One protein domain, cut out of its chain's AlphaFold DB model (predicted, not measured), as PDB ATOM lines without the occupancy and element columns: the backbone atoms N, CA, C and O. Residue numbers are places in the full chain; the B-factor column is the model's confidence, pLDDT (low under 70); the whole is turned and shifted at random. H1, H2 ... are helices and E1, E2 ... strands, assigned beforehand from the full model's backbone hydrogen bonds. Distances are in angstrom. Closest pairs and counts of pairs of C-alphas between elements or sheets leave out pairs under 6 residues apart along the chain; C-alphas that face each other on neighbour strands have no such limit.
ATOM      1  N   THR A  37     200.220 222.910 280.242       92.88
ATOM      2  CA  THR A  37     199.851 222.232 278.997       92.88
ATOM      3  C   THR A  37     198.431 221.686 279.104       92.88
ATOM      4  O   THR A  37     198.159 220.844 279.967       92.88
ATOM      5  N   ILE A  38     197.544 222.139 278.219       94.38
ATOM      6  CA  ILE A  38     196.156 221.682 278.076       94.38
ATOM      7  C   ILE A  38     195.974 221.198 276.641       94.38
ATOM      8  O   ILE A  38     196.287 221.921 275.700       94.38
ATOM      9  N   ALA A  39     195.515 219.957 276.472       93.94
ATOM     10  CA  ALA A  39     195.307 219.345 275.160       93.94
ATOM     11  C   ALA A  39     196.520 219.450 274.199       93.94
ATOM     12  O   ALA A  39     196.366 219.643 272.995       93.94
ATOM     13  N   GLY A  40     197.742 219.372 274.743       91.69
ATOM     14  CA  GLY A  40     198.996 219.503 273.988       91.69
ATOM     15  C   GLY A  40     199.435 220.940 273.675       91.69
ATOM     16  O   GLY A  40     200.533 221.126 273.160       91.69
ATOM     17  N   LEU A  41     198.636 221.955 274.021       91.31
ATOM     18  CA  LEU A  41     198.975 223.367 273.845       91.31
ATOM     19  C   LEU A  41     199.460 223.989 275.153       91.31
ATOM     20  O   LEU A  41     198.906 223.724 276.221       91.31
ATOM     21  N   THR A  42     200.478 224.844 275.068       92.50
ATOM     22  CA  THR A  42     200.919 225.672 276.194       92.50
ATOM     23  C   THR A  42     199.988 226.871 276.345       92.50
ATOM     24  O   THR A  42     199.849 227.690 275.434       92.50
ATOM     25  N   VAL A  43     199.350 226.966 277.507       92.44
ATOM     26  CA  VAL A  43     198.397 228.017 277.862       92.44
ATOM     27  C   VAL A  43     198.810 228.703 279.161       92.44
ATOM     28  O   VAL A  43     199.529 228.141 279.988       92.44
ATOM     29  N   GLN A  44     198.341 229.932 279.331       93.38
ATOM     30  CA  GLN A  44     198.491 230.750 280.525       93.38
ATOM     31  C   GLN A  44     197.245 231.619 280.704       93.38
ATOM     32  O   GLN A  44     196.499 231.852 279.758       93.38
ATOM     33  N   CYS A  45     197.031 232.153 281.901       93.12
ATOM     34  CA  CYS A  45     195.921 233.061 282.165       93.12
ATOM     35  C   CYS A  45     196.385 234.270 282.983       93.12
ATOM     36  O   CYS A  45     197.256 234.153 283.852       93.12
ATOM     37  N   GLN A  46     195.802 235.435 282.701       92.31
ATOM     38  CA  GLN A  46     195.984 236.662 283.473       92.31
ATOM     39  C   GLN A  46     194.617 237.201 283.901       92.31
ATOM     40  O   GLN A  46     193.678 237.206 283.107       92.31
ATOM     41  N   ASP A  47     194.498 237.648 285.152       92.06
ATOM     42  CA  ASP A  47     193.261 238.222 285.683       92.06
ATOM     43  C   ASP A  47     192.980 239.618 285.096       92.06
ATOM     44  O   ASP A  47     193.760 240.186 284.326       92.06
ATOM     45  N   PHE A  48     191.847 240.217 285.466       89.88
ATOM     46  CA  PHE A  48     191.471 241.546 284.979       89.88
ATOM     47  C   PHE A  48     192.467 242.676 285.307       89.88
ATOM     48  O   PHE A  48     192.345 243.754 284.722       89.88
ATOM     49  N   ARG A  49     193.436 242.438 286.202       90.00
ATOM     50  CA  ARG A  49     194.514 243.360 286.602       90.00
ATOM     51  C   ARG A  49     195.864 242.999 285.969       90.00
ATOM     52  O   ARG A  49     196.874 243.570 286.368       90.00
ATOM     53  N   GLY A  50     195.898 242.040 285.043       87.88
ATOM     54  CA  GLY A  50     197.127 241.558 284.407       87.88
ATOM     55  C   GLY A  50     197.977 240.656 285.306       87.88
ATOM     56  O   GLY A  50     199.133 240.386 284.993       87.88
ATOM     57  N   ARG A  51     197.449 240.184 286.445       88.81
ATOM     58  CA  ARG A  51     198.198 239.279 287.330       88.81
ATOM     59  C   ARG A  51     198.064 237.852 286.828       88.81
ATOM     60  O   ARG A  51     196.962 237.423 286.496       88.81
ATOM     61  N   HIS A  52     199.159 237.100 286.835       91.00
ATOM     62  CA  HIS A  52     199.122 235.689 286.470       91.00
ATOM     63  C   HIS A  52     198.186 234.885 287.374       91.00
ATOM     64  O   HIS A  52     198.162 235.062 288.594       91.00
ATOM     65  N   VAL A  53     197.448 233.974 286.749       93.38
ATOM     66  CA  VAL A  53     196.581 233.007 287.411       93.38
ATOM     67  C   VAL A  53     197.285 231.658 287.423       93.38
ATOM     68  O   VAL A  53     197.618 231.112 286.370       93.38
ATOM     69  N   THR A  54     197.530 231.120 288.617       93.69
ATOM     70  CA  THR A  54     198.220 229.831 288.763       93.69
ATOM     71  C   THR A  54     197.277 228.709 288.351       93.69
ATOM     72  O   THR A  54     196.158 228.645 288.850       93.69
ATOM     73  N   THR A  55     197.711 227.806 287.467       94.38
ATOM     74  CA  THR A  55     196.917 226.610 287.144       94.38
ATOM     75  C   THR A  55     197.422 225.405 287.926       94.38
ATOM     76  O   THR A  55     198.587 225.034 287.808       94.38
ATOM     77  N   LEU A  56     196.537 224.776 288.693       93.88
ATOM     78  CA  LEU A  56     196.780 223.530 289.409       93.88
ATOM     79  C   LEU A  56     196.047 222.392 288.705       93.88
ATOM     80  O   LEU A  56     194.906 222.543 288.275       93.88
ATOM     81  N   LYS A  57     196.709 221.244 288.606       93.44
ATOM     82  CA  LYS A  57     196.118 219.993 288.146       93.44
ATOM     83  C   LYS A  57     195.949 219.083 289.348       93.44
ATOM     84  O   LYS A  57     196.921 218.840 290.057       93.44
ATOM     85  N   VAL A  58     194.729 218.630 289.577       93.44
ATOM     86  CA  VAL A  58     194.386 217.724 290.675       93.44
ATOM     87  C   VAL A  58     193.673 216.507 290.116       93.44
ATOM     88  O   VAL A  58     193.232 216.518 288.965       93.44
ATOM     89  N   ASP A  59     193.548 215.491 290.953       90.38
ATOM     90  CA  ASP A  59     192.651 214.372 290.722       90.38
ATOM     91  C   ASP A  59     191.476 214.535 291.699       90.38
ATOM     92  O   ASP A  59     191.684 214.935 292.845       90.38
ATOM     93  N   GLU A  60     190.249 214.275 291.242       86.88
ATOM     94  CA  GLU A  60     189.025 214.265 292.066       86.88
ATOM     95  C   GLU A  60     188.505 215.646 292.520       86.88
ATOM     96  O   GLU A  60     188.075 215.837 293.658       86.88
ATOM     97  N   LEU A  61     188.446 216.626 291.612       88.50
ATOM     98  CA  LEU A  61     187.796 217.918 291.890       88.50
ATOM     99  C   LEU A  61     186.263 217.793 292.012       88.50
ATOM    100  O   LEU A  61     185.614 218.627 292.648       88.50
ATOM    101  N   GLY A  62     185.681 216.778 291.364       86.81
ATOM    102  CA  GLY A  62     184.229 216.605 291.216       86.81
ATOM    103  C   GLY A  62     183.597 217.478 290.121       86.81
ATOM    104  O   GLY A  62     182.383 217.435 289.937       86.81
ATOM    105  N   ASP A  63     184.415 218.244 289.398       89.56
ATOM    106  CA  ASP A  63     184.076 219.040 288.215       89.56
ATOM    107  C   ASP A  63     185.300 219.090 287.280       89.56
ATOM    108  O   ASP A  63     186.408 218.777 287.708       89.56
ATOM    109  N   VAL A  64     185.138 219.476 286.014       92.44
ATOM    110  CA  VAL A  64     186.247 219.542 285.042       92.44
ATOM    111  C   VAL A  64     187.245 220.646 285.405       92.44
ATOM    112  O   VAL A  64     188.456 220.481 285.228       92.44
ATOM    113  N   GLY A  65     186.744 221.770 285.912       94.56
ATOM    114  CA  GLY A  65     187.527 222.953 286.235       94.56
ATOM    115  C   GLY A  65     186.885 223.787 287.339       94.56
ATOM    116  O   GLY A  65     185.714 223.611 287.674       94.56
ATOM    117  N   ARG A  66     187.685 224.662 287.954       94.50
ATOM    118  CA  ARG A  66     187.212 225.684 288.889       94.50
ATOM    119  C   ARG A  66     188.147 226.885 288.954       94.50
ATOM    120  O   ARG A  66     189.327 226.754 289.292       94.50
ATOM    121  N   ALA A  67     187.591 228.072 288.773       95.12
ATOM    122  CA  ALA A  67     188.213 229.338 289.109       95.12
ATOM    123  C   ALA A  67     188.069 229.618 290.611       95.12
ATOM    124  O   ALA A  67     186.973 229.592 291.172       95.12
ATOM    125  N   TRP A  68     189.180 229.910 291.286       92.56
ATOM    126  CA  TRP A  68     189.188 230.179 292.723       92.56
ATOM    127  C   TRP A  68     190.158 231.308 293.078       92.56
ATOM    128  O   TRP A  68     191.136 231.556 292.379       92.56
ATOM    129  N   VAL A  69     189.896 232.012 294.178       93.12
ATOM    130  CA  VAL A  69     190.790 233.007 294.767       93.12
ATOM    131  C   VAL A  69     190.956 232.699 296.250       93.12
ATOM    132  O   VAL A  69     189.972 232.635 296.985       93.12
ATOM    133  N   VAL A  70     192.203 232.546 296.694       91.44
ATOM    134  CA  VAL A  70     192.562 232.344 298.107       91.44
ATOM    135  C   VAL A  70     193.542 233.439 298.502       91.44
ATOM    136  O   VAL A  70     194.566 233.610 297.844       91.44
ATOM    137  N   ASN A  71     193.229 234.216 299.544       91.06
ATOM    138  CA  ASN A  71     194.063 235.335 300.007       91.06
ATOM    139  C   ASN A  71     194.528 236.250 298.855       91.06
ATOM    140  O   ASN A  71     195.715 236.525 298.700       91.06
ATOM    141  N   MET A  72     193.589 236.678 298.001       88.19
ATOM    142  CA  MET A  72     193.839 237.530 296.824       88.19
ATOM    143  C   MET A  72     194.724 236.913 295.723       88.19
ATOM    144  O   MET A  72     195.052 237.600 294.746       88.19
ATOM    145  N   THR A  73     195.066 235.630 295.835       90.75
ATOM    146  CA  THR A  73     195.832 234.878 294.835       90.75
ATOM    147  C   THR A  73     194.873 234.087 293.942       90.75
ATOM    148  O   THR A  73     194.076 233.314 294.479       90.75
ATOM    149  N   PRO A  74     194.890 234.294 292.612       94.44
ATOM    150  CA  PRO A  74     193.970 233.634 291.696       94.44
ATOM    151  C   PRO A  74     194.517 232.282 291.219       94.44
ATOM    152  O   PRO A  74     195.683 232.160 290.834       94.44
ATOM    153  N   PHE A  75     193.634 231.287 291.199       95.38
ATOM    154  CA  PHE A  75     193.903 229.918 290.783       95.38
ATOM    155  C   PHE A  75     192.872 229.435 289.759       95.38
ATOM    156  O   PHE A  75     191.685 229.753 289.851       95.38
ATOM    157  N   ILE A  76     193.327 228.619 288.815       96.38
ATOM    158  CA  ILE A  76     192.494 227.711 288.025       96.38
ATOM    159  C   ILE A  76     192.852 226.306 288.487       96.38
ATOM    160  O   ILE A  76     194.016 225.923 288.437       96.38
ATOM    161  N   VAL A  77     191.877 225.539 288.950       96.06
ATOM    162  CA  VAL A  77     192.071 224.140 289.333       96.06
ATOM    163  C   VAL A  77     191.395 223.280 288.279       96.06
ATOM    164  O   VAL A  77     190.210 223.456 288.035       96.06
ATOM    165  N   MET A  78     192.139 222.383 287.640       96.19
ATOM    166  CA  MET A  78     191.628 221.479 286.607       96.19
ATOM    167  C   MET A  78     191.696 220.037 287.104       96.19
ATOM    168  O   MET A  78     192.747 219.609 287.589       96.19
ATOM    169  N   ASP A  79     190.614 219.279 286.938       95.69
ATOM    170  CA  ASP A  79     190.629 217.835 287.177       95.69
ATOM    171  C   ASP A  79     191.288 217.133 285.994       95.69
ATOM    172  O   ASP A  79     190.762 217.132 284.880       95.69
ATOM    173  N   SER A  80     192.462 216.549 286.210       93.88
ATOM    174  CA  SER A  80     193.234 215.944 285.124       93.88
ATOM    175  C   SER A  80     192.526 214.733 284.531       93.88
ATOM    176  O   SER A  80     192.577 214.533 283.316       93.88
ATOM    177  N   HIS A  81     191.865 213.931 285.365       94.31
ATOM    178  CA  HIS A  81     191.228 212.696 284.938       94.31
ATOM    179  C   HIS A  81     189.987 212.975 284.088       94.31
ATOM    180  O   HIS A  81     189.863 212.412 283.000       94.31
ATOM    181  N   LEU A  82     189.111 213.881 284.530       93.81
ATOM    182  CA  LEU A  82     187.937 214.287 283.758       93.81
ATOM    183  C   LEU A  82     188.342 215.042 282.493       93.81
ATOM    184  O   LEU A  82     187.811 214.766 281.419       93.81
ATOM    185  N   LEU A  83     189.318 215.949 282.586       94.69
ATOM    186  CA  LEU A  83     189.769 216.734 281.441       94.69
ATOM    187  C   LEU A  83     190.318 215.837 280.320       94.69
ATOM    188  O   LEU A  83     189.970 216.038 279.160       94.69
ATOM    189  N   MET A  84     191.119 214.815 280.637       94.94
ATOM    190  CA  MET A  84     191.692 213.914 279.624       94.94
ATOM    191  C   MET A  84     190.655 213.050 278.889       94.94
ATOM    192  O   MET A  84     190.956 212.550 277.806       94.94
ATOM    193  N   GLN A  85     189.447 212.892 279.433       94.81
ATOM    194  CA  GLN A  85     188.358 212.158 278.777       94.81
ATOM    195  C   GLN A  85     187.635 212.996 277.714       94.81
ATOM    196  O   GLN A  85     186.908 212.448 276.888       94.81
ATOM    197  N   LEU A  86     187.824 214.319 277.721       96.12
ATOM    198  CA  LEU A  86     187.142 215.238 276.815       96.12
ATOM    199  C   LEU A  86     187.908 215.399 275.491       96.12
ATOM    200  O   LEU A  86     189.142 215.329 275.470       96.12
ATOM    201  N   PRO A  87     187.220 215.720 274.378       97.12
ATOM    202  CA  PRO A  87     187.874 216.102 273.133       97.12
ATOM    203  C   PRO A  87     188.819 217.290 273.326       97.12
ATOM    204  O   PRO A  87     188.528 218.209 274.090       97.12
ATOM    205  N   VAL A  88     189.907 217.324 272.553       96.69
ATOM    206  CA  VAL A  88     190.966 218.356 272.616       96.69
ATOM    207  C   VAL A  88     190.407 219.782 272.680       96.69
ATOM    208  O   VAL A  88     190.814 220.576 273.524       96.69
ATOM    209  N   LYS A  89     189.445 220.122 271.813       97.25
ATOM    210  CA  LYS A  89     188.844 221.466 271.781       97.25
ATOM    211  C   LYS A  89     187.989 221.760 273.013       97.25
ATOM    212  O   LYS A  89     188.011 222.884 273.501       97.25
ATOM    213  N   LEU A  90     187.304 220.751 273.548       97.31
ATOM    214  CA  LEU A  90     186.486 220.901 274.746       97.31
ATOM    215  C   LEU A  90     187.348 221.073 276.007       97.31
ATOM    216  O   LEU A  90     187.003 221.871 276.873       97.31
ATOM    217  N   GLN A  91     188.512 220.419 276.080       97.81
ATOM    218  CA  GLN A  91     189.491 220.669 277.148       97.81
ATOM    219  C   GLN A  91     189.935 222.135 277.183       97.81
ATOM    220  O   GLN A  91     189.992 222.764 278.239       97.81
ATOM    221  N   LEU A  92     190.241 222.687 276.005       97.56
ATOM    222  CA  LEU A  92     190.653 224.080 275.860       97.56
ATOM    223  C   LEU A  92     189.507 225.046 276.169       97.56
ATOM    224  O   LEU A  92     189.756 226.097 276.750       97.56
ATOM    225  N   PHE A  93     188.269 224.687 275.821       97.50
ATOM    226  CA  PHE A  93     187.083 225.449 276.205       97.50
ATOM    227  C   PHE A  93     186.943 225.547 277.727       97.50
ATOM    228  O   PHE A  93     186.807 226.656 278.231       97.50
ATOM    229  N   PHE A  94     187.041 224.435 278.465       97.38
ATOM    230  CA  PHE A  94     186.939 224.477 279.928       97.38
ATOM    231  C   PHE A  94     188.058 225.309 280.556       97.38
ATOM    232  O   PHE A  94     187.792 226.136 281.419       97.38
ATOM    233  N   TYR A  95     189.298 225.188 280.072       97.31
ATOM    234  CA  TYR A  95     190.375 226.061 280.543       97.31
ATOM    235  C   TYR A  95     190.094 227.549 280.261       97.31
ATOM    236  O   TYR A  95     190.281 228.401 281.132       97.31
ATOM    237  N   ALA A  96     189.618 227.868 279.053       96.94
ATOM    238  CA  ALA A  96     189.246 229.228 278.670       96.94
ATOM    239  C   ALA A  96     188.099 229.779 279.527       96.94
ATOM    240  O   ALA A  96     188.136 230.949 279.902       96.94
ATOM    241  N   HIS A  97     187.120 228.940 279.866       97.00
ATOM    242  CA  HIS A  97     186.001 229.267 280.745       97.00
ATOM    243  C   HIS A  97     186.493 229.630 282.155       97.00
ATOM    244  O   HIS A  97     186.200 230.723 282.640       97.00
ATOM    245  N   GLU A  98     187.342 228.804 282.777       96.69
ATOM    246  CA  GLU A  98     187.895 229.135 284.099       96.69
ATOM    247  C   GLU A  98     188.756 230.405 284.065       96.69
ATOM    248  O   GLU A  98     188.738 231.223 284.989       96.69
ATOM    249  N   CYS A  99     189.497 230.619 282.974       96.50
ATOM    250  CA  CYS A  99     190.249 231.853 282.788       96.50
ATOM    251  C   CYS A  99     189.331 233.078 282.632       96.50
ATOM    252  O   CYS A  99     189.635 234.147 283.170       96.50
ATOM    253  N   ALA A 100     188.184 232.931 281.965       95.69
ATOM    254  CA  ALA A 100     187.216 234.005 281.783       95.69
ATOM    255  C   ALA A 100     186.699 234.549 283.122       95.69
ATOM    256  O   ALA A 100     186.630 235.768 283.287       95.69
ATOM    257  N   HIS A 101     186.449 233.690 284.117       96.00
ATOM    258  CA  HIS A 101     186.077 234.141 285.464       96.00
ATOM    259  C   HIS A 101     187.102 235.107 286.078       96.00
ATOM    260  O   HIS A 101     186.730 236.075 286.749       96.00
ATOM    261  N   HIS A 102     188.395 234.898 285.822       95.38
ATOM    262  CA  HIS A 102     189.458 235.795 286.283       95.38
ATOM    263  C   HIS A 102     189.587 237.049 285.420       95.38
ATOM    264  O   HIS A 102     189.772 238.145 285.955       95.38
ATOM    265  N   ILE A 103     189.468 236.909 284.100       94.12
ATOM    266  CA  ILE A 103     189.564 238.007 283.126       94.12
ATOM    267  C   ILE A 103     188.436 239.027 283.284       94.12
ATOM    268  O   ILE A 103     188.677 240.227 283.094       94.12
ATOM    269  N   LEU A 104     187.238 238.543 283.614       93.00
ATOM    270  CA  LEU A 104     186.022 239.326 283.819       93.00
ATOM    271  C   LEU A 104     185.838 239.754 285.282       93.00
ATOM    272  O   LEU A 104     184.999 240.595 285.577       93.00
ATOM    273  N   GLY A 105     186.654 239.231 286.204       93.25
ATOM    274  CA  GLY A 105     186.600 239.614 287.615       93.25
ATOM    275  C   GLY A 105     185.375 239.078 288.355       93.25
ATOM    276  O   GLY A 105     184.957 239.669 289.347       93.25
ATOM    277  N   HIS A 106     184.832 237.935 287.931       93.62
ATOM    278  CA  HIS A 106     183.641 237.305 288.514       93.62
ATOM    279  C   HIS A 106     183.766 236.995 290.013       93.62
ATOM    280  O   HIS A 106     182.759 236.941 290.713       93.62
ATOM    281  N   TRP A 107     184.990 236.829 290.527       88.56
ATOM    282  CA  TRP A 107     185.246 236.659 291.962       88.56
ATOM    283  C   TRP A 107     185.121 237.969 292.762       88.56
ATOM    284  O   TRP A 107     184.907 237.923 293.971       88.56
ATOM    285  N   TYR A 108     185.277 239.127 292.112       88.25
ATOM    286  CA  TYR A 108     185.167 240.455 292.724       88.25
ATOM    287  C   TYR A 108     183.742 241.017 292.605       88.25
ATOM    288  O   TYR A 108     183.240 241.622 293.549       88.25
ATOM    289  N   THR A 109     183.074 240.775 291.476       86.69
ATOM    290  CA  THR A 109     181.684 241.184 291.216       86.69
ATOM    291  C   THR A 109     180.824 239.964 290.873       86.69
ATOM    292  O   THR A 109     180.561 239.715 289.695       86.69
ATOM    293  N   PRO A 110     180.413 239.156 291.868       86.19
ATOM    294  CA  PRO A 110     179.619 237.962 291.615       86.19
ATOM    295  C   PRO A 110     178.225 238.308 291.076       86.19
ATOM    296  O   PRO A 110     177.543 239.186 291.602       86.19
ATOM    297  N   SER A 111     177.786 237.579 290.052       88.44
ATOM    298  CA  SER A 111     176.475 237.709 289.417       88.44
ATOM    299  C   SER A 111     175.959 236.338 288.984       88.44
ATOM    300  O   SER A 111     176.735 235.421 288.716       88.44
ATOM    301  N   VAL A 112     174.636 236.204 288.869       86.88
ATOM    302  CA  VAL A 112     173.976 234.994 288.342       86.88
ATOM    303  C   VAL A 112     174.309 234.723 286.870       86.88
ATOM    304  O   VAL A 112     174.126 233.603 286.403       86.88
ATOM    305  N   ASN A 113     174.814 235.731 286.153       90.25
ATOM    306  CA  ASN A 113     175.188 235.626 284.742       90.25
ATOM    307  C   ASN A 113     176.655 235.236 284.524       90.25
ATOM    308  O   ASN A 113     177.024 234.956 283.387       90.25
ATOM    309  N   ASN A 114     177.478 235.174 285.579       92.12
ATOM    310  CA  ASN A 114     178.923 234.939 285.475       92.12
ATOM    311  C   ASN A 114     179.276 233.699 284.640       92.12
ATOM    312  O   ASN A 114     180.220 233.722 283.859       92.12
ATOM    313  N   GLU A 115     178.511 232.620 284.781       93.44
ATOM    314  CA  GLU A 115     178.724 231.374 284.035       93.44
ATOM    315  C   GLU A 115     178.479 231.540 282.531       93.44
ATOM    316  O   GLU A 115     179.269 231.084 281.705       93.44
ATOM    317  N   ILE A 116     177.404 232.245 282.168       93.31
ATOM    318  CA  ILE A 116     177.056 232.533 280.770       93.31
ATOM    319  C   ILE A 116     178.074 233.509 280.172       93.31
ATOM    320  O   ILE A 116     178.497 233.349 279.030       93.31
ATOM    321  N   GLU A 117     178.502 234.507 280.946       93.44
ATOM    322  CA  GLU A 117     179.532 235.463 280.542       93.44
ATOM    323  C   GLU A 117     180.885 234.769 280.312       93.44
ATOM    324  O   GLU A 117     181.548 235.045 279.309       93.44
ATOM    325  N   ALA A 118     181.264 233.822 281.177       94.94
ATOM    326  CA  ALA A 118     182.480 233.025 281.035       94.94
ATOM    327  C   ALA A 118     182.433 232.102 279.806       94.94
ATOM    328  O   ALA A 118     183.379 232.078 279.014       94.94
ATOM    329  N   ASP A 119     181.308 231.410 279.594       95.75
ATOM    330  CA  ASP A 119     181.044 230.606 278.397       95.75
ATOM    331  C   ASP A 119     181.168 231.443 277.116       95.75
ATOM    332  O   ASP A 119     181.921 231.097 276.200       95.75
ATOM    333  N   CYS A 120     180.474 232.582 277.062       95.25
ATOM    334  CA  CYS A 120     180.509 233.470 275.907       95.25
ATOM    335  C   CYS A 120     181.908 234.033 275.655       95.25
ATOM    336  O   CYS A 120     182.331 234.111 274.498       95.25
ATOM    337  N   TRP A 121     182.643 234.407 276.704       94.25
ATOM    338  CA  TRP A 121     184.014 234.880 276.552       94.25
ATOM    339  C   TRP A 121     184.915 233.795 275.958       94.25
ATOM    340  O   TRP A 121     185.611 234.059 274.978       94.25
ATOM    341  N   ALA A 122     184.858 232.570 276.491       95.75
ATOM    342  CA  ALA A 122     185.673 231.445 276.036       95.75
ATOM    343  C   ALA A 122     185.407 231.096 274.564       95.75
ATOM    344  O   ALA A 122     186.343 230.911 273.780       95.75
ATOM    345  N   ILE A 123     184.132 231.057 274.171       96.50
ATOM    346  CA  ILE A 123     183.727 230.776 272.793       96.50
ATOM    347  C   ILE A 123     184.171 231.882 271.837       96.50
ATOM    348  O   ILE A 123     184.757 231.581 270.794       96.50
ATOM    349  N   ARG A 124     183.939 233.153 272.184       94.12
ATOM    350  CA  ARG A 124     184.350 234.289 271.344       94.12
ATOM    351  C   ARG A 124     185.865 234.362 271.220       94.12
ATOM    352  O   ARG A 124     186.363 234.509 270.114       94.12
ATOM    353  N   TYR A 125     186.599 234.156 272.314       92.81
ATOM    354  CA  TYR A 125     188.059 234.083 272.280       92.81
ATOM    355  C   TYR A 125     188.534 232.981 271.333       92.81
ATOM    356  O   TYR A 125     189.401 233.207 270.487       92.81
ATOM    357  N   GLY A 126     187.951 231.786 271.437       93.88
ATOM    358  CA  GLY A 126     188.325 230.682 270.570       93.88
ATOM    359  C   GLY A 126     187.969 230.917 269.100       93.88
ATOM    360  O   GLY A 126     188.766 230.583 268.228       93.88
ATOM    361  N   ARG A 127     186.831 231.552 268.803       94.44
ATOM    362  CA  ARG A 127     186.475 231.996 267.447       94.44
ATOM    363  C   ARG A 127     187.485 233.014 266.913       94.44
ATOM    364  O   ARG A 127     188.057 232.807 265.847       94.44
ATOM    365  N   ASP A 128     187.722 234.085 267.666       91.19
ATOM    366  CA  ASP A 128     188.515 235.244 267.236       91.19
ATOM    367  C   ASP A 128     190.004 234.898 267.068       91.19
ATOM    368  O   ASP A 128     190.709 235.507 266.265       91.19
ATOM    369  N   THR A 129     190.488 233.881 267.787       90.06
ATOM    370  CA  THR A 129     191.854 233.349 267.647       90.06
ATOM    371  C   THR A 129     191.978 232.216 266.625       90.06
ATOM    372  O   THR A 129     193.081 231.721 266.398       90.06
ATOM    373  N   GLY A 130     190.871 231.777 266.017       91.75
ATOM    374  CA  GLY A 130     190.842 230.612 265.129       91.75
ATOM    375  C   GLY A 130     191.038 229.272 265.849       91.75
ATOM    376  O   GLY A 130     191.234 228.245 265.198       91.75
ATOM    377  N   LEU A 131     190.985 229.258 267.184       92.88
ATOM    378  CA  LEU A 131     191.052 228.040 267.982       92.88
ATOM    379  C   LEU A 131     189.828 227.148 267.765       92.88
ATOM    380  O   LEU A 131     189.982 225.926 267.780       92.88
ATOM    381  N   PHE A 132     188.646 227.739 267.590       96.38
ATOM    382  CA  PHE A 132     187.388 227.022 267.411       96.38
ATOM    383  C   PHE A 132     186.748 227.362 266.071       96.38
ATOM    384  O   PHE A 132     186.591 228.527 265.705       96.38
ATOM    385  N   ARG A 133     186.300 226.327 265.368       97.44
ATOM    386  CA  ARG A 133     185.318 226.431 264.290       97.44
ATOM    387  C   ARG A 133     183.922 226.227 264.862       97.44
ATOM    388  O   ARG A 133     183.738 225.484 265.822       97.44
ATOM    389  N   ARG A 134     182.919 226.795 264.197       97.19
ATOM    390  CA  ARG A 134     181.515 226.661 264.606       97.19
ATOM    391  C   ARG A 134     181.083 225.200 264.785       97.19
ATOM    392  O   ARG A 134     180.415 224.879 265.759       97.19
ATOM    393  N   GLN A 135     181.492 224.321 263.864       98.12
ATOM    394  CA  GLN A 135     181.183 222.890 263.946       98.12
ATOM    395  C   GLN A 135     181.803 222.241 265.190       98.12
ATOM    396  O   GLN A 135     181.127 221.484 265.869       98.12
ATOM    397  N   GLU A 136     183.044 222.591 265.541       98.00
ATOM    398  CA  GLU A 136     183.706 222.043 266.732       98.00
ATOM    399  C   GLU A 136     182.962 222.444 268.015       98.00
ATOM    400  O   GLU A 136     182.868 221.639 268.934       98.00
ATOM    401  N   VAL A 137     182.387 223.653 268.061       98.06
ATOM    402  CA  VAL A 137     181.527 224.086 269.176       98.06
ATOM    403  C   VAL A 137     180.206 223.315 269.197       98.06
ATOM    404  O   VAL A 137     179.745 222.925 270.269       98.06
ATOM    405  N   ALA A 138     179.602 223.044 268.034       98.00
ATOM    406  CA  ALA A 138     178.396 222.214 267.951       98.00
ATOM    407  C   ALA A 138     178.648 220.791 268.484       98.00
ATOM    408  O   ALA A 138     177.812 220.233 269.200       98.00
ATOM    409  N   ASP A 139     179.832 220.240 268.211       98.00
ATOM    410  CA  ASP A 139     180.244 218.901 268.638       98.00
ATOM    411  C   ASP A 139     180.473 218.788 270.161       98.00
ATOM    412  O   ASP A 139     180.670 217.688 270.683       98.00
ATOM    413  N   PHE A 140     180.398 219.893 270.917       97.38
ATOM    414  CA  PHE A 140     180.417 219.861 272.385       97.38
ATOM    415  C   PHE A 140     179.106 219.326 272.979       97.38
ATOM    416  O   PHE A 140     179.102 218.827 274.105       97.38
ATOM    417  N   ALA A 141     177.990 219.396 272.243       96.81
ATOM    418  CA  ALA A 141     176.662 219.091 272.774       96.81
ATOM    419  C   ALA A 141     176.527 217.691 273.416       96.81
ATOM    420  O   ALA A 141     175.992 217.620 274.527       96.81
ATOM    421  N   PRO A 142     177.036 216.588 272.823       96.44
ATOM    422  CA  PRO A 142     176.949 215.262 273.441       96.44
ATOM    423  C   PRO A 142     177.671 215.176 274.793       96.44
ATOM    424  O   PRO A 142     177.195 214.503 275.703       96.44
ATOM    425  N   TRP A 143     178.782 215.900 274.946       94.69
ATOM    426  CA  TRP A 143     179.587 215.920 276.171       94.69
ATOM    427  C   TRP A 143     178.941 216.744 277.281       94.69
ATOM    428  O   TRP A 143     179.083 216.432 278.460       94.69
ATOM    429  N   LEU A 144     178.192 217.781 276.907       93.19
ATOM    430  CA  LEU A 144     177.473 218.625 277.854       93.19
ATOM    431  C   LEU A 144     176.115 218.040 278.254       93.19
ATOM    432  O   LEU A 144     175.573 218.457 279.273       93.19
ATOM    433  N   ALA A 145     175.566 217.083 277.499       91.25
ATOM    434  CA  ALA A 145     174.187 216.606 277.633       91.25
ATOM    435  C   ALA A 145     173.810 216.140 279.052       91.25
ATOM    436  O   ALA A 145     172.687 216.376 279.495       91.25
ATOM    437  N   ALA A 146     174.749 215.520 279.776       83.12
ATOM    438  CA  ALA A 146     174.532 215.033 281.139       83.12
ATOM    439  C   ALA A 146     174.652 216.126 282.221       83.12
ATOM    440  O   ALA A 146     174.332 215.875 283.387       83.12
ATOM    441  N   SER A 147     175.098 217.336 281.863       83.75
ATOM    442  CA  SER A 147     175.212 218.442 282.810       83.75
ATOM    443  C   SER A 147     173.827 218.891 283.270       83.75
ATOM    444  O   SER A 147     172.997 219.355 282.486       83.75
ATOM    445  N   LYS A 148     173.570 218.767 284.574       79.56
ATOM    446  CA  LYS A 148     172.277 219.117 285.181       79.56
ATOM    447  C   LYS A 148     172.061 220.630 285.295       79.56
ATOM    448  O   LYS A 148     170.934 221.063 285.530       79.56
ATOM    449  N   GLY A 149     173.117 221.427 285.115       79.44
ATOM    450  CA  GLY A 149     173.123 222.846 285.458       79.44
ATOM    451  C   GLY A 149     173.030 223.078 286.970       79.44
ATOM    452  O   GLY A 149     173.062 222.143 287.771       79.44
ATOM    453  N   SER A 150     172.902 224.339 287.376       76.38
ATOM    454  CA  SER A 150     172.768 224.730 288.779       76.38
ATOM    455  C   SER A 150     171.845 225.940 288.928       76.38
ATOM    456  O   SER A 150     171.630 226.711 287.995       76.38
ATOM    457  N   ARG A 151     171.308 226.145 290.139       69.62
ATOM    458  CA  ARG A 151     170.548 227.366 290.476       69.62
ATOM    459  C   ARG A 151     171.418 228.631 290.503       69.62
ATOM    460  O   ARG A 151     170.875 229.720 290.623       69.62
ATOM    461  N   PHE A 152     172.736 228.480 290.407       69.62
ATOM    462  CA  PHE A 152     173.722 229.545 290.576       69.62
ATOM    463  C   PHE A 152     174.393 229.960 289.257       69.62
ATOM    464  O   PHE A 152     175.445 230.582 289.291       69.62
ATOM    465  N   GLY A 153     173.782 229.645 288.109       74.25
ATOM    466  CA  GLY A 153     174.174 230.196 286.805       74.25
ATOM    467  C   GLY A 153     174.549 229.156 285.749       74.25
ATOM    468  O   GLY A 153     174.426 229.444 284.561       74.25
ATOM    469  N   HIS A 154     174.922 227.927 286.133       81.25
ATOM    470  CA  HIS A 154     175.246 226.899 285.140       81.25
ATOM    471  C   HIS A 154     173.980 226.463 284.394       81.25
ATOM    472  O   HIS A 154     173.049 225.898 284.980       81.25
ATOM    473  N   LEU A 155     173.954 226.680 283.081       83.88
ATOM    474  CA  LEU A 155     172.875 226.185 282.236       83.88
ATOM    475  C   LEU A 155     172.895 224.646 282.184       83.88
ATOM    476  O   LEU A 155     173.969 224.046 282.118       83.88
ATOM    477  N   PRO A 156     171.723 223.981 282.169       89.81
ATOM    478  CA  PRO A 156     171.661 222.554 281.881       89.81
ATOM    479  C   PRO A 156     172.175 222.265 280.467       89.81
ATOM    480  O   PRO A 156     172.000 223.082 279.561       89.81
ATOM    481  N   GLY A 157     172.757 221.083 280.281       91.75
ATOM    482  CA  GLY A 157     173.534 220.665 279.114       91.75
ATOM    483  C   GLY A 157     173.000 221.116 277.756       91.75
ATOM    484  O   GLY A 157     173.687 221.873 277.072       91.75
ATOM    485  N   PRO A 158     171.768 220.727 277.370       93.31
ATOM    486  CA  PRO A 158     171.194 221.120 276.083       93.31
ATOM    487  C   PRO A 158     171.079 222.639 275.901       93.31
ATOM    488  O   PRO A 158     171.390 223.157 274.832       93.31
ATOM    489  N   ARG A 159     170.691 223.368 276.958       94.62
ATOM    490  CA  ARG A 159     170.614 224.837 276.911       94.62
ATOM    491  C   ARG A 159     171.995 225.477 276.874       94.62
ATOM    492  O   ARG A 159     172.173 226.457 276.161       94.62
ATOM    493  N   ARG A 160     172.968 224.918 277.601       95.62
ATOM    494  CA  ARG A 160     174.358 225.377 277.550       95.62
ATOM    495  C   ARG A 160     174.900 225.239 276.132       95.62
ATOM    496  O   ARG A 160     175.357 226.225 275.578       95.62
ATOM    497  N   ALA A 161     174.755 224.069 275.508       96.56
ATOM    498  CA  ALA A 161     175.224 223.819 274.145       96.56
ATOM    499  C   ALA A 161     174.623 224.792 273.114       96.56
ATOM    500  O   ALA A 161     175.351 225.324 272.276       96.56
ATOM    501  N   GLN A 162     173.318 225.075 273.206       96.19
ATOM    502  CA  GLN A 162     172.679 226.095 272.370       96.19
ATOM    503  C   GLN A 162     173.279 227.486 272.623       96.19
ATOM    504  O   GLN A 162     173.657 228.172 271.675       96.19
ATOM    505  N   SER A 163     173.423 227.874 273.892       95.50
ATOM    506  CA  SER A 163     173.999 229.165 274.272       95.50
ATOM    507  C   SER A 163     175.437 229.332 273.765       95.50
ATOM    508  O   SER A 163     175.781 230.404 273.278       95.50
ATOM    509  N   LEU A 164     176.260 228.274 273.767       96.81
ATOM    510  CA  LEU A 164     177.612 228.324 273.193       96.81
ATOM    511  C   LEU A 164     177.589 228.647 271.691       96.81
ATOM    512  O   LEU A 164     178.395 229.453 271.231       96.81
ATOM    513  N   LEU A 165     176.662 228.068 270.922       97.38
ATOM    514  CA  LEU A 165     176.519 228.388 269.497       97.38
ATOM    515  C   LEU A 165     176.041 229.826 269.277       97.38
ATOM    516  O   LEU A 165     176.580 230.520 268.417       97.38
ATOM    517  N   GLU A 166     175.104 230.304 270.094       96.19
ATOM    518  CA  GLU A 166     174.673 231.706 270.068       96.19
ATOM    519  C   GLU A 166     175.850 232.647 270.378       96.19
ATOM    520  O   GLU A 166     176.060 233.641 269.682       96.19
ATOM    521  N   CYS A 167     176.681 232.327 271.375       95.06
ATOM    522  CA  CYS A 167     177.893 233.088 271.681       95.06
ATOM    523  C   CYS A 167     178.893 233.101 270.512       95.06
ATOM    524  O   CYS A 167     179.551 234.122 270.303       95.06
ATOM    525  N   PHE A 168     179.013 231.992 269.769       95.62
ATOM    526  CA  PHE A 168     179.886 231.885 268.596       95.62
ATOM    527  C   PHE A 168     179.396 232.775 267.450       95.62
ATOM    528  O   PHE A 168     180.189 233.502 266.847       95.62
ATOM    529  N   ASP A 169     178.093 232.743 267.176       95.06
ATOM    530  CA  ASP A 169     177.477 233.429 266.035       95.06
ATOM    531  C   ASP A 169     177.324 234.941 266.259       95.06
ATOM    532  O   ASP A 169     177.331 235.720 265.306       95.06
ATOM    533  N   ASN A 170     177.235 235.383 267.515       87.75
ATOM    534  CA  ASN A 170     177.096 236.796 267.848       87.75
ATOM    535  C   ASN A 170     178.411 237.562 267.636       87.75
ATOM    536  O   ASN A 170     179.393 237.367 268.356       87.75
TER     537      ASN A 170
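This is residues 37 to 170 of the 186 residues of an uncharacterized protein of Candidatus Filomicrobium marinum (UniProt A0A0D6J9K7). A small, strongly twisted sheet of three strands has the helix H2 packed along one face, and H2 lies in the middle of the domain. On the side of H2 away from the sheet, H3 packs across H2, and H6 packs on H3 with the short helices H4 and H5 beside it. The printed part has 134 residues, with named elements in the order E1 E2 E3 E4 H1 H2 H3 H4 H5 H6, four strands and then six helices. The sheet order is E2 E4 E3, mixed, and the class is mixed, helices and strands. The whole is compact, with a radius of gyration of the C-alphas of 13.8 A, and rounded, spanning 38 by 31 by 29 A.

E1 is residues 41 to 43, its first C-alpha at (198.975, 223.367, 273.845). E2, residues 52 to 58, is 19.0 A long, E3, residues 65 to 70, 16.0 A, and E4, residues 73 to 79, 19.4 A. H1 is residues 80 to 85. H2, residues 88 to 103, measures 22.3 A and begins at C-alpha 88, (190.966, 218.356, 272.616). H3, residues 114 to 128, measures 20.6 A. H4 is residues 134 to 138 and H5 residues 141 to 144. H6, residues 157 to 169, measures 18.7 A and ends at C-alpha 169, (177.477, 233.429, 266.035).

E1 pairs with no named strand; residues 37 to 38 pair antiparallel with residues 41 to 42 of E1. E2 and E4 are parallel neighbours, with N 56 and O 76 at 2.8 A. E3 and E4 form an antiparallel hairpin, with N 68 and O 75 at 2.9 A. H1 only grazes the sheet, with its residues 80 to 83. H2 makes two layers with the sheet, a helix on one face of it: its height over the sheet is 8.6 A, and it lies over E4, along the strands at 20 degrees on the local plane. H2 and H3 touch at a steep tilt of 58 degrees, opposite ways, the C-alphas of Ala 100 and Ala 118 closest at 4.9 A. The hub is H6, touching three helices. It touches H3 with residues 163 to 168 alone, at a steep tilt of 45 degrees, the same way, the C-alphas of Cys 120 and Cys 167 closest at 5.0 A. H6 touches H4, the C-alphas of Val 137 and Leu 165 closest at 6.6 A, and touches H5 with residues 157 to 161 alone, those of Leu 144 and Gly 157 closest at 4.6 A. Every O i to N i+4 pair is within hydrogen-bond range in H3, H4 and H6, against 1 of 2 in H1 and 11 of 12 in H2; H5 is too short for such a pair.

The C-alphas farthest apart, those of Asn 71 and Gln 135, are 40.3 A apart. The printed part has no cut. The link from H5 to H6, residues 145 to 156, is long. The mean pLDDT of the printed part is 92.6, and residues 151 to 152 are under 70.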